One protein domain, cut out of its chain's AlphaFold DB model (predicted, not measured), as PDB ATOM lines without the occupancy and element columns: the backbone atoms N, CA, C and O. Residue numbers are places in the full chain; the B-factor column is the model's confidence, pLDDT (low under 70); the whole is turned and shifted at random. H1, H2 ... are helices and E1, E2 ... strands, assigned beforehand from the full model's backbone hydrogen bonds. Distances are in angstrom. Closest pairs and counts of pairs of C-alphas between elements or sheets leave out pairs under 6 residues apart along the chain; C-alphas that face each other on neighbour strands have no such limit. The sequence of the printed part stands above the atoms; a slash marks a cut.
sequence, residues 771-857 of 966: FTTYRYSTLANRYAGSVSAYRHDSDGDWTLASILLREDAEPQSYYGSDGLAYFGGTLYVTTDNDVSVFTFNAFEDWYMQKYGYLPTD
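What this domain is: This is residues 771 to 857 of the 966 residues of an uncharacterized protein of Ruficoccus amylovorans (UniProt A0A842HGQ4). Two small three-strand sheets, E1 E2 E3 and E4 E5 E6, stand loosely and only partly face to face, and the long link of residues 805 to 819 passes from the one to the other. Helix H1 follows E6 off the end of the second sheet and is on neither sheet; the longest axis runs from the loop at Pro 811 to the tail that ends at Asp 857. The printed part has 87 residues with six named strands and one named helix, in the order E1 E2 E3 E4 E5 E6 H1, and its class is mixed, helices and strands. Each sheet is an antiparallel meander, each strand the antiparallel neighbour of the one before. The whole is only just compact, close to loose, with a radius of gyration of the C-alphas of 14.2 A and spans of 40 by 27 by 24 A.

How they stand to each other: E1, residues 771 to 774, and E2, residues 786 to 792, form an antiparallel hairpin at 152 degrees, with N 772 and O 788 2.8 A apart, within hydrogen-bond range. E2 and E3, residues 798 to 804, form the next hairpin at 151 degrees, with N 789 and O 802 at 2.8 A. E4, residues 820 to 823, and E5, residues 826 to 830, form a hairpin at 159 degrees, with N 828 and O 821 at 2.8 A. E5 and E6, residues 834 to 839, form another at 161 degrees, with N 827 and O 838 at 2.8 A. Between the sheets, the closest C-alphas of E1 and E4, those of Phe 771 and Leu 820, are 7.7 A apart. E2 and E5 are only just apart, at 8.1 A. H1, residues 841 to 851, has every O i to N i+4 pair within hydrogen-bond range. H1 and E5 are only just apart, at 8.3 A.

Where its parts are: E1 begins at C-alpha 771, (168.824, 127.440, 125.029), and is 10.2 A long from first to last C-alpha. E2 is 19.8 A long and E3 16.8 A. E4 begins at C-alpha 820, (171.073, 130.268, 131.883), and is 10.3 A long; E5 is 13.1 A and E6 16.5 A. H1 is 15.3 A long and ends at C-alpha 851, (146.329, 128.890, 116.562).

The domain as a whole: The two C-alphas farthest apart, those of Pro 811 and Asp 857, are 40.9 A apart. The printed part has no cut. The links E1 to E2 and E3 to E4 are long, with 11 and 15 residues. The mean pLDDT of the printed part is 70.9; residues 807 to 809, 817 to 819, 831 to 834 and 839 to 857 are under 70, and H1 has a mean of 48.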
ATOM      1  N   PHE A 771     168.689 125.994 125.050       87.00
ATOM      2  CA  PHE A 771     168.824 127.440 125.029       87.00
ATOM      3  C   PHE A 771     170.273 127.787 124.753       87.00
ATOM      4  O   PHE A 771     171.162 127.229 125.374       87.00
ATOM      5  N   THR A 772     170.538 128.704 123.838       87.00
ATOM      6  CA  THR A 772     171.895 129.191 123.577       87.00
ATOM      7  C   THR A 772     171.913 130.694 123.682       87.00
ATOM      8  O   THR A 772     170.976 131.366 123.256       87.00
ATOM      9  N   THR A 773     172.971 131.239 124.259       84.94
ATOM     10  CA  THR A 773     173.110 132.686 124.384       84.94
ATOM     11  C   THR A 773     173.926 133.254 123.240       84.94
ATOM     12  O   THR A 773     174.651 132.557 122.535       84.94
ATOM     13  N   TYR A 774     173.807 134.551 123.009       82.19
ATOM     14  CA  TYR A 774     174.707 135.265 122.125       82.19
ATOM     15  C   TYR A 774     174.969 136.638 122.714       82.19
ATOM     16  O   TYR A 774     174.251 137.590 122.433       82.19
ATOM     17  N   ARG A 775     176.012 136.720 123.548       79.31
ATOM     18  CA  ARG A 775     176.412 137.919 124.302       79.31
ATOM     19  C   ARG A 775     176.486 139.183 123.443       79.31
ATOM     20  O   ARG A 775     176.071 140.247 123.876       79.31
ATOM     21  N   TYR A 776     177.003 139.067 122.223       77.56
ATOM     22  CA  TYR A 776     177.241 140.207 121.333       77.56
ATOM     23  C   TYR A 776     176.131 140.410 120.301       77.56
ATOM     24  O   TYR A 776     176.351 141.085 119.299       77.56
ATOM     25  N   SER A 777     174.939 139.856 120.545       77.81
ATOM     26  CA  SER A 777     173.797 140.049 119.655       77.81
ATOM     27  C   SER A 777     173.514 141.523 119.433       77.81
ATOM     28  O   SER A 777     173.349 142.284 120.388       77.81
ATOM     29  N   THR A 778     173.441 141.898 118.161       74.50
ATOM     30  CA  THR A 778     173.026 143.221 117.700       74.50
ATOM     31  C   THR A 778     171.561 143.247 117.286       74.50
ATOM     32  O   THR A 778     171.119 144.241 116.738       74.50
ATOM     33  N   LEU A 779     170.783 142.185 117.536       75.56
ATOM     34  CA  LEU A 779     169.391 142.107 117.075       75.56
ATOM     35  C   LEU A 779     168.476 143.145 117.738       75.56
ATOM     36  O   LEU A 779     167.599 143.695 117.077       75.56
ATOM     37  N   ALA A 780     168.663 143.412 119.034       72.25
ATOM     38  CA  ALA A 780     167.865 144.394 119.773       72.25
ATOM     39  C   ALA A 780     168.536 145.777 119.834       72.25
ATOM     40  O   ALA A 780     167.884 146.801 119.623       72.25
ATOM     41  N   ASN A 781     169.840 145.797 120.124       73.38
ATOM     42  CA  ASN A 781     170.679 146.990 120.225       73.38
ATOM     43  C   ASN A 781     172.160 146.580 120.114       73.38
ATOM     44  O   ASN A 781     172.475 145.389 120.163       73.38
ATOM     45  N   ARG A 782     173.086 147.539 120.009       78.38
ATOM     46  CA  ARG A 782     174.532 147.273 119.953       78.38
ATOM     47  C   ARG A 782     174.985 146.457 121.171       78.38
ATOM     48  O   ARG A 782     175.038 146.980 122.281       78.38
ATOM     49  N   TYR A 783     175.355 145.196 120.945       77.44
ATOM     50  CA  TYR A 783     175.788 144.255 121.987       77.44
ATOM     51  C   TYR A 783     174.765 144.077 123.123       77.44
ATOM     52  O   TYR A 783     175.132 143.933 124.288       77.44
ATOM     53  N   ALA A 784     173.477 144.110 122.777       77.44
ATOM     54  CA  ALA A 784     172.388 143.876 123.720       77.44
ATOM     55  C   ALA A 784     172.367 142.445 124.255       77.44
ATOM     56  O   ALA A 784     171.917 142.231 125.368       77.44
ATOM     57  N   GLY A 785     172.835 141.473 123.472       81.88
ATOM     58  CA  GLY A 785     172.704 140.057 123.799       81.88
ATOM     59  C   GLY A 785     171.350 139.455 123.392       81.88
ATOM     60  O   GLY A 785     170.398 140.169 123.072       81.88
ATOM     61  N   SER A 786     171.269 138.127 123.321       83.25
ATOM     62  CA  SER A 786     170.039 137.392 122.979       83.25
ATOM     63  C   SER A 786     170.111 135.935 123.423       83.25
ATOM     64  O   SER A 786     171.210 135.387 123.508       83.25
ATOM     65  N   VAL A 787     168.964 135.274 123.593       85.38
ATOM     66  CA  VAL A 787     168.893 133.822 123.839       85.38
ATOM     67  C   VAL A 787     168.074 133.149 122.746       85.38
ATOM     68  O   VAL A 787     166.939 133.530 122.520       85.38
ATOM     69  N   SER A 788     168.610 132.146 122.060       85.50
ATOM     70  CA  SER A 788     167.843 131.332 121.108       85.50
ATOM     71  C   SER A 788     167.370 130.052 121.787       85.50
ATOM     72  O   SER A 788     168.163 129.370 122.429       85.50
ATOM     73  N   ALA A 789     166.088 129.734 121.647       85.62
ATOM     74  CA  ALA A 789     165.447 128.539 122.172       85.62
ATOM     75  C   ALA A 789     165.156 127.560 121.031       85.62
ATOM     76  O   ALA A 789     164.481 127.899 120.056       85.62
ATOM     77  N   TYR A 790     165.640 126.338 121.191       86.88
ATOM     78  CA  TYR A 790     165.517 125.230 120.265       86.88
ATOM     79  C   TYR A 790     164.691 124.113 120.887       86.88
ATOM     80  O   TYR A 790     164.849 123.805 122.070       86.88
ATOM     81  N   ARG A 791     163.835 123.489 120.082       86.69
ATOM     82  CA  ARG A 791     163.035 122.333 120.476       86.69
ATOM     83  C   ARG A 791     163.593 121.079 119.820       86.69
ATOM     84  O   ARG A 791     163.812 121.083 118.611       86.69
ATOM     85  N   HIS A 792     163.798 120.035 120.614       86.56
ATOM     86  CA  HIS A 792     164.123 118.705 120.109       86.56
ATOM     87  C   HIS A 792     162.852 118.044 119.579       86.56
ATOM     88  O   HIS A 792     161.834 118.003 120.279       86.56
ATOM     89  N   ASP A 793     162.882 117.596 118.330       84.38
ATOM     90  CA  ASP A 793     161.761 116.912 117.693       84.38
ATOM     91  C   ASP A 793     161.861 115.381 117.807       84.38
ATOM     92  O   ASP A 793     162.821 114.816 118.331       84.38
ATOM     93  N   SER A 794     160.819 114.687 117.342       82.56
ATOM     94  CA  SER A 794     160.750 113.223 117.392       82.56
ATOM     95  C   SER A 794     161.749 112.518 116.478       82.56
ATOM     96  O   SER A 794     162.012 111.333 116.688       82.56
ATOM     97  N   ASP A 795     162.276 113.212 115.470       83.62
ATOM     98  CA  ASP A 795     163.266 112.666 114.546       83.62
ATOM     99  C   ASP A 795     164.685 112.781 115.116       83.62
ATOM    100  O   ASP A 795     165.600 112.086 114.661       83.62
ATOM    101  N   GLY A 796     164.851 113.571 116.180       82.81
ATOM    102  CA  GLY A 796     166.097 113.790 116.900       82.81
ATOM    103  C   GLY A 796     166.831 115.058 116.463       82.81
ATOM    104  O   GLY A 796     168.009 115.208 116.798       82.81
ATOM    105  N   ASP A 797     166.171 115.943 115.715       89.00
ATOM    106  CA  ASP A 797     166.718 117.216 115.257       89.00
ATOM    107  C   ASP A 797     166.283 118.365 116.179       89.00
ATOM    108  O   ASP A 797     165.303 118.291 116.922       89.00
ATOM    109  N   TRP A 798     167.052 119.454 116.158       88.94
ATOM    110  CA  TRP A 798     166.750 120.666 116.911       88.94
ATOM    111  C   TRP A 798     166.194 121.739 115.979       88.94
ATOM    112  O   TRP A 798     166.819 122.109 114.988       88.94
ATOM    113  N   THR A 799     165.041 122.306 116.317       86.44
ATOM    114  CA  THR A 799     164.391 123.352 115.516       86.44
ATOM    115  C   THR A 799     164.317 124.659 116.294       86.44
ATOM    116  O   THR A 799     164.011 124.664 117.486       86.44
ATOM    117  N   LEU A 800     164.639 125.789 115.650       83.94
ATOM    118  CA  LEU A 800     164.558 127.102 116.294       83.94
ATOM    119  C   LEU A 800     163.088 127.435 116.572       83.94
ATOM    120  O   LEU A 800     162.310 127.639 115.643       83.94
ATOM    121  N   ALA A 801     162.720 127.533 117.845       80.06
ATOM    122  CA  ALA A 801     161.354 127.842 118.252       80.06
ATOM    123  C   ALA A 801     161.166 129.324 118.602       80.06
ATOM    124  O   ALA A 801     160.110 129.898 118.335       80.06
ATOM    125  N   SER A 802     162.166 129.953 119.232       77.56
ATOM    126  CA  SER A 802     162.073 131.349 119.674       77.56
ATOM    127  C   SER A 802     163.451 131.995 119.838       77.56
ATOM    128  O   SER A 802     164.440 131.313 120.081       77.56
ATOM    129  N   ILE A 803     163.510 133.322 119.738       80.12
ATOM    130  CA  ILE A 803     164.643 134.150 120.148       80.12
ATOM    131  C   ILE A 803     164.137 135.118 121.216       80.12
ATOM    132  O   ILE A 803     163.221 135.900 121.002       80.12
ATOM    133  N   LEU A 804     164.730 135.078 122.392       80.44
ATOM    134  CA  LEU A 804     164.409 135.952 123.501       80.44
ATOM    135  C   LEU A 804     165.314 137.185 123.408       80.44
ATOM    136  O   LEU A 804     166.545 137.062 123.403       80.44
ATOM    137  N   LEU A 805     164.692 138.357 123.298       77.50
ATOM    138  CA  LEU A 805     165.343 139.662 123.236       77.50
ATOM    139  C   LEU A 805     164.745 140.580 124.297       77.50
ATOM    140  O   LEU A 805     163.553 140.524 124.591       77.50
ATOM    141  N   ARG A 806     165.563 141.493 124.805       72.12
ATOM    142  CA  ARG A 806     165.115 142.606 125.635       72.12
ATOM    143  C   ARG A 806     165.065 143.851 124.736       72.12
ATOM    144  O   ARG A 806     166.103 144.287 124.253       72.12
ATOM    145  N   GLU A 807     163.878 144.367 124.389       66.38
ATOM    146  CA  GLU A 807     163.783 145.514 123.449       66.38
ATOM    147  C   GLU A 807     164.221 146.836 124.099       66.38
ATOM    148  O   GLU A 807     164.679 147.738 123.398       66.38
ATOM    149  N   ASP A 808     164.129 146.938 125.428       66.38
ATOM    150  CA  ASP A 808     164.702 148.010 126.250       66.38
ATOM    151  C   ASP A 808     166.173 147.752 126.613       66.38
ATOM    152  O   ASP A 808     166.727 148.457 127.451       66.38
ATOM    153  N   ALA A 809     166.825 146.758 125.996       67.88
ATOM    154  CA  ALA A 809     168.231 146.483 126.239       67.88
ATOM    155  C   ALA A 809     169.077 147.719 125.926       67.88
ATOM    156  O   ALA A 809     169.200 148.156 124.771       67.88
ATOM    157  N   GLU A 810     169.710 148.244 126.969       73.12
ATOM    158  CA  GLU A 810     170.752 149.244 126.824       73.12
ATOM    159  C   GLU A 810     171.903 148.666 125.979       73.12
ATOM    160  O   GLU A 810     172.157 147.448 126.013       73.12
ATOM    161  N   PRO A 811     172.605 149.504 125.196       76.12
ATOM    162  CA  PRO A 811     173.821 149.081 124.519       76.12
ATOM    163  C   PRO A 811     174.781 148.424 125.517       76.12
ATOM    164  O   PRO A 811     174.988 148.956 126.604       76.12
ATOM    165  N   GLN A 812     175.389 147.296 125.140       78.56
ATOM    166  CA  GLN A 812     176.309 146.531 126.000       78.56
ATOM    167  C   GLN A 812     175.680 145.943 127.275       78.56
ATOM    168  O   GLN A 812     176.384 145.705 128.247       78.56
ATOM    169  N   SER A 813     174.375 145.667 127.277       72.31
ATOM    170  CA  SER A 813     173.726 144.919 128.370       72.31
ATOM    171  C   SER A 813     174.050 143.419 128.374       72.31
ATOM    172  O   SER A 813     173.780 142.749 129.370       72.31
ATOM    173  N   TYR A 814     174.625 142.892 127.281       77.50
ATOM    174  CA  TYR A 814     175.162 141.530 127.182       77.50
ATOM    175  C   TYR A 814     174.188 140.403 127.562       77.50
ATOM    176  O   TYR A 814     174.608 139.320 127.946       77.50
ATOM    177  N   TYR A 815     172.888 140.610 127.382       77.69
ATOM    178  CA  TYR A 815     171.813 139.688 127.735       77.69
ATOM    179  C   TYR A 815     172.121 138.203 127.460       77.69
ATOM    180  O   TYR A 815     172.329 137.793 126.309       77.69
ATOM    181  N   GLY A 816     172.133 137.393 128.526       72.19
ATOM    182  CA  GLY A 816     172.490 135.974 128.485       72.19
ATOM    183  C   GLY A 816     173.998 135.681 128.545       72.19
ATOM    184  O   GLY A 816     174.412 134.570 128.219       72.19
ATOM    185  N   SER A 817     174.861 136.627 128.918       69.12
ATOM    186  CA  SER A 817     176.308 136.382 129.000       69.12
ATOM    187  C   SER A 817     176.740 135.448 130.123       69.12
ATOM    188  O   SER A 817     177.716 134.723 129.930       69.12
ATOM    189  N   ASP A 818     176.039 135.462 131.258       63.03
ATOM    190  CA  ASP A 818     176.616 134.980 132.522       63.03
ATOM    191  C   ASP A 818     175.899 133.779 133.145       63.03
ATOM    192  O   ASP A 818     176.407 133.169 134.081       63.03
ATOM    193  N   GLY A 819     174.739 133.390 132.618       69.62
ATOM    194  CA  GLY A 819     173.983 132.286 133.192       69.62
ATOM    195  C   GLY A 819     172.648 132.048 132.510       69.62
ATOM    196  O   GLY A 819     171.855 132.965 132.286       69.62
ATOM    197  N   LEU A 820     172.392 130.778 132.215       75.94
ATOM    198  CA  LEU A 820     171.073 130.268 131.883       75.94
ATOM    199  C   LEU A 820     170.718 129.171 132.881       75.94
ATOM    200  O   LEU A 820     171.558 128.331 133.203       75.94
ATOM    201  N   ALA A 821     169.459 129.128 133.294       76.81
ATOM    202  CA  ALA A 821     168.910 128.007 134.041       76.81
ATOM    203  C   ALA A 821     167.477 127.717 133.628       76.81
ATOM    204  O   ALA A 821     166.711 128.637 133.364       76.81
ATOM    205  N   TYR A 822     167.104 126.442 133.608       76.06
ATOM    206  CA  TYR A 822     165.757 126.015 133.260       76.06
ATOM    207  C   TYR A 822     165.250 124.998 134.274       76.06
ATOM    208  O   TYR A 822     165.773 123.889 134.352       76.06
ATOM    209  N   PHE A 823     164.224 125.374 135.037       72.75
ATOM    210  CA  PHE A 823     163.640 124.525 136.073       72.75
ATOM    211  C   PHE A 823     162.133 124.754 136.169       72.75
ATOM    212  O   PHE A 823     161.663 125.892 136.126       72.75
ATOM    213  N   GLY A 824     161.363 123.668 136.287       70.44
ATOM    214  CA  GLY A 824     159.906 123.735 136.451       70.44
ATOM    215  C   GLY A 824     159.185 124.480 135.321       70.44
ATOM    216  O   GLY A 824     158.247 125.227 135.588       70.44
ATOM    217  N   GLY A 825     159.651 124.345 134.074       73.00
ATOM    218  CA  GLY A 825     159.077 125.050 132.922       73.00
ATOM    219  C   GLY A 825     159.432 126.540 132.829       73.00
ATOM    220  O   GLY A 825     158.854 127.256 132.011       73.00
ATOM    221  N   THR A 826     160.357 127.027 133.660       74.50
ATOM    222  CA  THR A 826     160.760 128.437 133.705       74.50
ATOM    223  C   THR A 826     162.228 128.583 133.329       74.50
ATOM    224  O   THR A 826     163.086 127.933 133.927       74.50
ATOM    225  N   LEU A 827     162.511 129.439 132.346       79.88
ATOM    226  CA  LEU A 827     163.861 129.837 131.966       79.88
ATOM    227  C   LEU A 827     164.248 131.119 132.707       79.88
ATOM    228  O   LEU A 827     163.545 132.128 132.643       79.88
ATOM    229  N   TYR A 828     165.404 131.082 133.347       78.69
ATOM    230  CA  TYR A 828     166.066 132.214 133.971       78.69
ATOM    231  C   TYR A 828     167.266 132.598 133.114       78.69
ATOM    232  O   TYR A 828     168.100 131.751 132.784       78.69
ATOM    233  N   VAL A 829     167.340 133.871 132.744       76.88
ATOM    234  CA  VAL A 829     168.426 134.437 131.941       76.88
ATOM    235  C   VAL A 829     169.051 135.561 132.738       76.88
ATOM    236  O   VAL A 829     168.370 136.531 133.064       76.88
ATOM    237  N   THR A 830     170.333 135.447 133.059       72.62
ATOM    238  CA  THR A 830     171.031 136.503 133.793       72.62
ATOM    239  C   THR A 830     171.685 137.495 132.831       72.62
ATOM    240  O   THR A 830     172.109 137.141 131.726       72.62
ATOM    241  N   THR A 831     171.767 138.747 133.260       69.62
ATOM    242  CA  THR A 831     172.600 139.803 132.674       69.62
ATOM    243  C   THR A 831     173.669 140.207 133.689       69.62
ATOM    244  O   THR A 831     173.700 139.664 134.795       69.62
ATOM    245  N   ASP A 832     174.498 141.196 133.346       65.00
ATOM    246  CA  ASP A 832     175.470 141.768 134.283       65.00
ATOM    247  C   ASP A 832     174.810 142.296 135.582       65.00
ATOM    248  O   ASP A 832     175.465 142.319 136.620       65.00
ATOM    249  N   ASN A 833     173.530 142.708 135.542       64.56
ATOM    250  CA  ASN A 833     172.858 143.383 136.667       64.56
ATOM    251  C   ASN A 833     171.490 142.797 137.073       64.56
ATOM    252  O   ASN A 833     171.027 143.081 138.175       64.56
ATOM    253  N   ASP A 834     170.849 141.985 136.226       67.56
ATOM    254  CA  ASP A 834     169.461 141.537 136.403       67.56
ATOM    255  C   ASP A 834     169.289 140.040 136.113       67.56
ATOM    256  O   ASP A 834     170.076 139.422 135.392       67.56
ATOM    257  N   VAL A 835     168.187 139.459 136.598       71.25
ATOM    258  CA  VAL A 835     167.702 138.150 136.132       71.25
ATOM    259  C   VAL A 835     166.348 138.325 135.459       71.25
ATOM    260  O   VAL A 835     165.366 138.733 136.072       71.25
ATOM    261  N   SER A 836     166.276 137.988 134.178       72.81
ATOM    262  CA  SER A 836     165.024 137.880 133.437       72.81
ATOM    263  C   SER A 836     164.408 136.498 133.592       72.81
ATOM    264  O   SER A 836     165.113 135.488 133.567       72.81
ATOM    265  N   VAL A 837     163.081 136.456 133.695       72.06
ATOM    266  CA  VAL A 837     162.311 135.221 133.858       72.06
ATOM    267  C   VAL A 837     161.354 135.039 132.683       72.06
ATOM    268  O   VAL A 837     160.626 135.962 132.309       72.06
ATOM    269  N   PHE A 838     161.327 133.828 132.129       71.56
ATOM    270  CA  PHE A 838     160.402 133.412 131.077       71.56
ATOM    271  C   PHE A 838     159.676 132.138 131.496       71.56
ATOM    272  O   PHE A 838     160.315 131.097 131.670       71.56
ATOM    273  N   THR A 839     158.349 132.181 131.617       67.62
ATOM    274  CA  THR A 839     157.557 130.975 131.881       67.62
ATOM    275  C   THR A 839     157.046 130.378 130.569       67.62
ATOM    276  O   THR A 839     156.419 131.050 129.753       67.62
ATOM    277  N   PHE A 840     157.316 129.094 130.318       61.50
ATOM    278  CA  PHE A 840     156.918 128.460 129.052       61.50
ATOM    279  C   PHE A 840     155.435 128.070 128.993       61.50
ATOM    280  O   PHE A 840     154.892 127.949 127.896       61.50
ATOM    281  N   ASN A 841     154.735 127.965 130.127       57.03
ATOM    282  CA  ASN A 841     153.292 127.674 130.132       57.03
ATOM    283  C   ASN A 841     152.488 128.749 129.373       57.03
ATOM    284  O   ASN A 841     151.525 128.436 128.678       57.03
ATOM    285  N   ALA A 842     152.943 130.006 129.398       51.50
ATOM    286  CA  ALA A 842     152.346 131.086 128.620       51.50
ATOM    287  C   ALA A 842     152.596 130.960 127.102       51.50
ATOM    288  O   ALA A 842     151.799 131.470 126.316       51.50
ATOM    289  N   PHE A 843     153.664 130.281 126.656       44.72
ATOM    290  CA  PHE A 843     153.900 129.984 125.236       44.72
ATOM    291  C   PHE A 843     152.859 129.002 124.710       44.72
ATOM    292  O   PHE A 843     152.237 129.287 123.687       44.72
ATOM    293  N   GLU A 844     152.661 127.880 125.406       50.56
ATOM    294  CA  GLU A 844     151.682 126.865 125.009       50.56
ATOM    295  C   GLU A 844     150.268 127.436 125.052       50.56
ATOM    296  O   GLU A 844     149.528 127.292 124.080       50.56
ATOM    297  N   ASP A 845     149.927 128.181 126.109       50.72
ATOM    298  CA  ASP A 845     148.630 128.841 126.241       50.72
ATOM    299  C   ASP A 845     148.412 129.917 125.165       50.72
ATOM    300  O   ASP A 845     147.342 129.969 124.559       50.72
ATOM    301  N   TRP A 846     149.413 130.752 124.863       49.62
ATOM    302  CA  TRP A 846     149.329 131.746 123.785       49.62
ATOM    303  C   TRP A 846     149.242 131.095 122.400       49.62
ATOM    304  O   TRP A 846     148.445 131.536 121.571       49.62
ATOM    305  N   TYR A 847     150.027 130.046 122.137       42.62
ATOM    306  CA  TYR A 847     150.026 129.326 120.861       42.62
ATOM    307  C   TYR A 847     148.688 128.610 120.659       42.62
ATOM    308  O   TYR A 847     148.053 128.769 119.616       42.62
ATOM    309  N   MET A 848     148.184 127.930 121.692       48.81
ATOM    310  CA  MET A 848     146.838 127.356 121.725       48.81
ATOM    311  C   MET A 848     145.754 128.417 121.538       48.81
ATOM    312  O   MET A 848     144.786 128.187 120.818       48.81
ATOM    313  N   GLN A 849     145.892 129.592 122.150       46.69
ATOM    314  CA  GLN A 849     144.902 130.665 122.050       46.69
ATOM    315  C   GLN A 849     144.919 131.361 120.678       46.69
ATOM    316  O   GLN A 849     143.866 131.785 120.200       46.69
ATOM    317  N   LYS A 850     146.086 131.460 120.030       43.31
ATOM    318  CA  LYS A 850     146.258 132.093 118.714       43.31
ATOM    319  C   LYS A 850     145.980 131.141 117.546       43.31
ATOM    320  O   LYS A 850     145.389 131.575 116.559       43.31
ATOM    321  N   TYR A 851     146.377 129.872 117.654       46.53
ATOM    322  CA  TYR A 851     146.329 128.890 116.562       46.53
ATOM    323  C   TYR A 851     145.386 127.704 116.821       46.53
ATOM    324  O   TYR A 851     145.029 126.991 115.887       46.53
ATOM    325  N   GLY A 852     144.896 127.517 118.051       44.44
ATOM    326  CA  GLY A 852     143.841 126.548 118.374       44.44
ATOM    327  C   GLY A 852     144.295 125.097 118.565       44.44
ATOM    328  O   GLY A 852     143.454 124.254 118.878       44.44
ATOM    329  N   TYR A 853     145.582 124.790 118.388       48.75
ATOM    330  CA  TYR A 853     146.171 123.468 118.621       48.75
ATOM    331  C   TYR A 853     147.659 123.592 118.982       48.75
ATOM    332  O   TYR A 853     148.321 124.536 118.558       48.75
ATOM    333  N   LEU A 854     148.182 122.634 119.751       41.00
ATOM    334  CA  LEU A 854     149.619 122.395 119.884       41.00
ATOM    335  C   LEU A 854     150.006 121.437 118.751       41.00
ATOM    336  O   LEU A 854     149.271 120.468 118.531       41.00
ATOM    337  N   PRO A 855     151.107 121.660 118.015       41.59
ATOM    338  CA  PRO A 855     151.589 120.678 117.058       41.59
ATOM    339  C   PRO A 855     152.132 119.499 117.869       41.59
ATOM    340  O   PRO A 855     153.267 119.517 118.328       41.59
ATOM    341  N   THR A 856     151.288 118.501 118.134       42.84
ATOM    342  CA  THR A 856     151.694 117.284 118.857       42.84
ATOM    343  C   THR A 856     152.102 116.155 117.915       42.84
ATOM    344  O   THR A 856     152.384 115.058 118.385       42.84
ATOM    345  N   ASP A 857     152.096 116.392 116.599       39.38
ATOM    346  CA  ASP A 857     152.397 115.389 115.580       39.38
ATOM    347  C   ASP A 857     152.873 116.053 114.270       39.38
ATOM    348  O   ASP A 857     152.209 116.948 113.734       39.38
TER     349      ASP A 857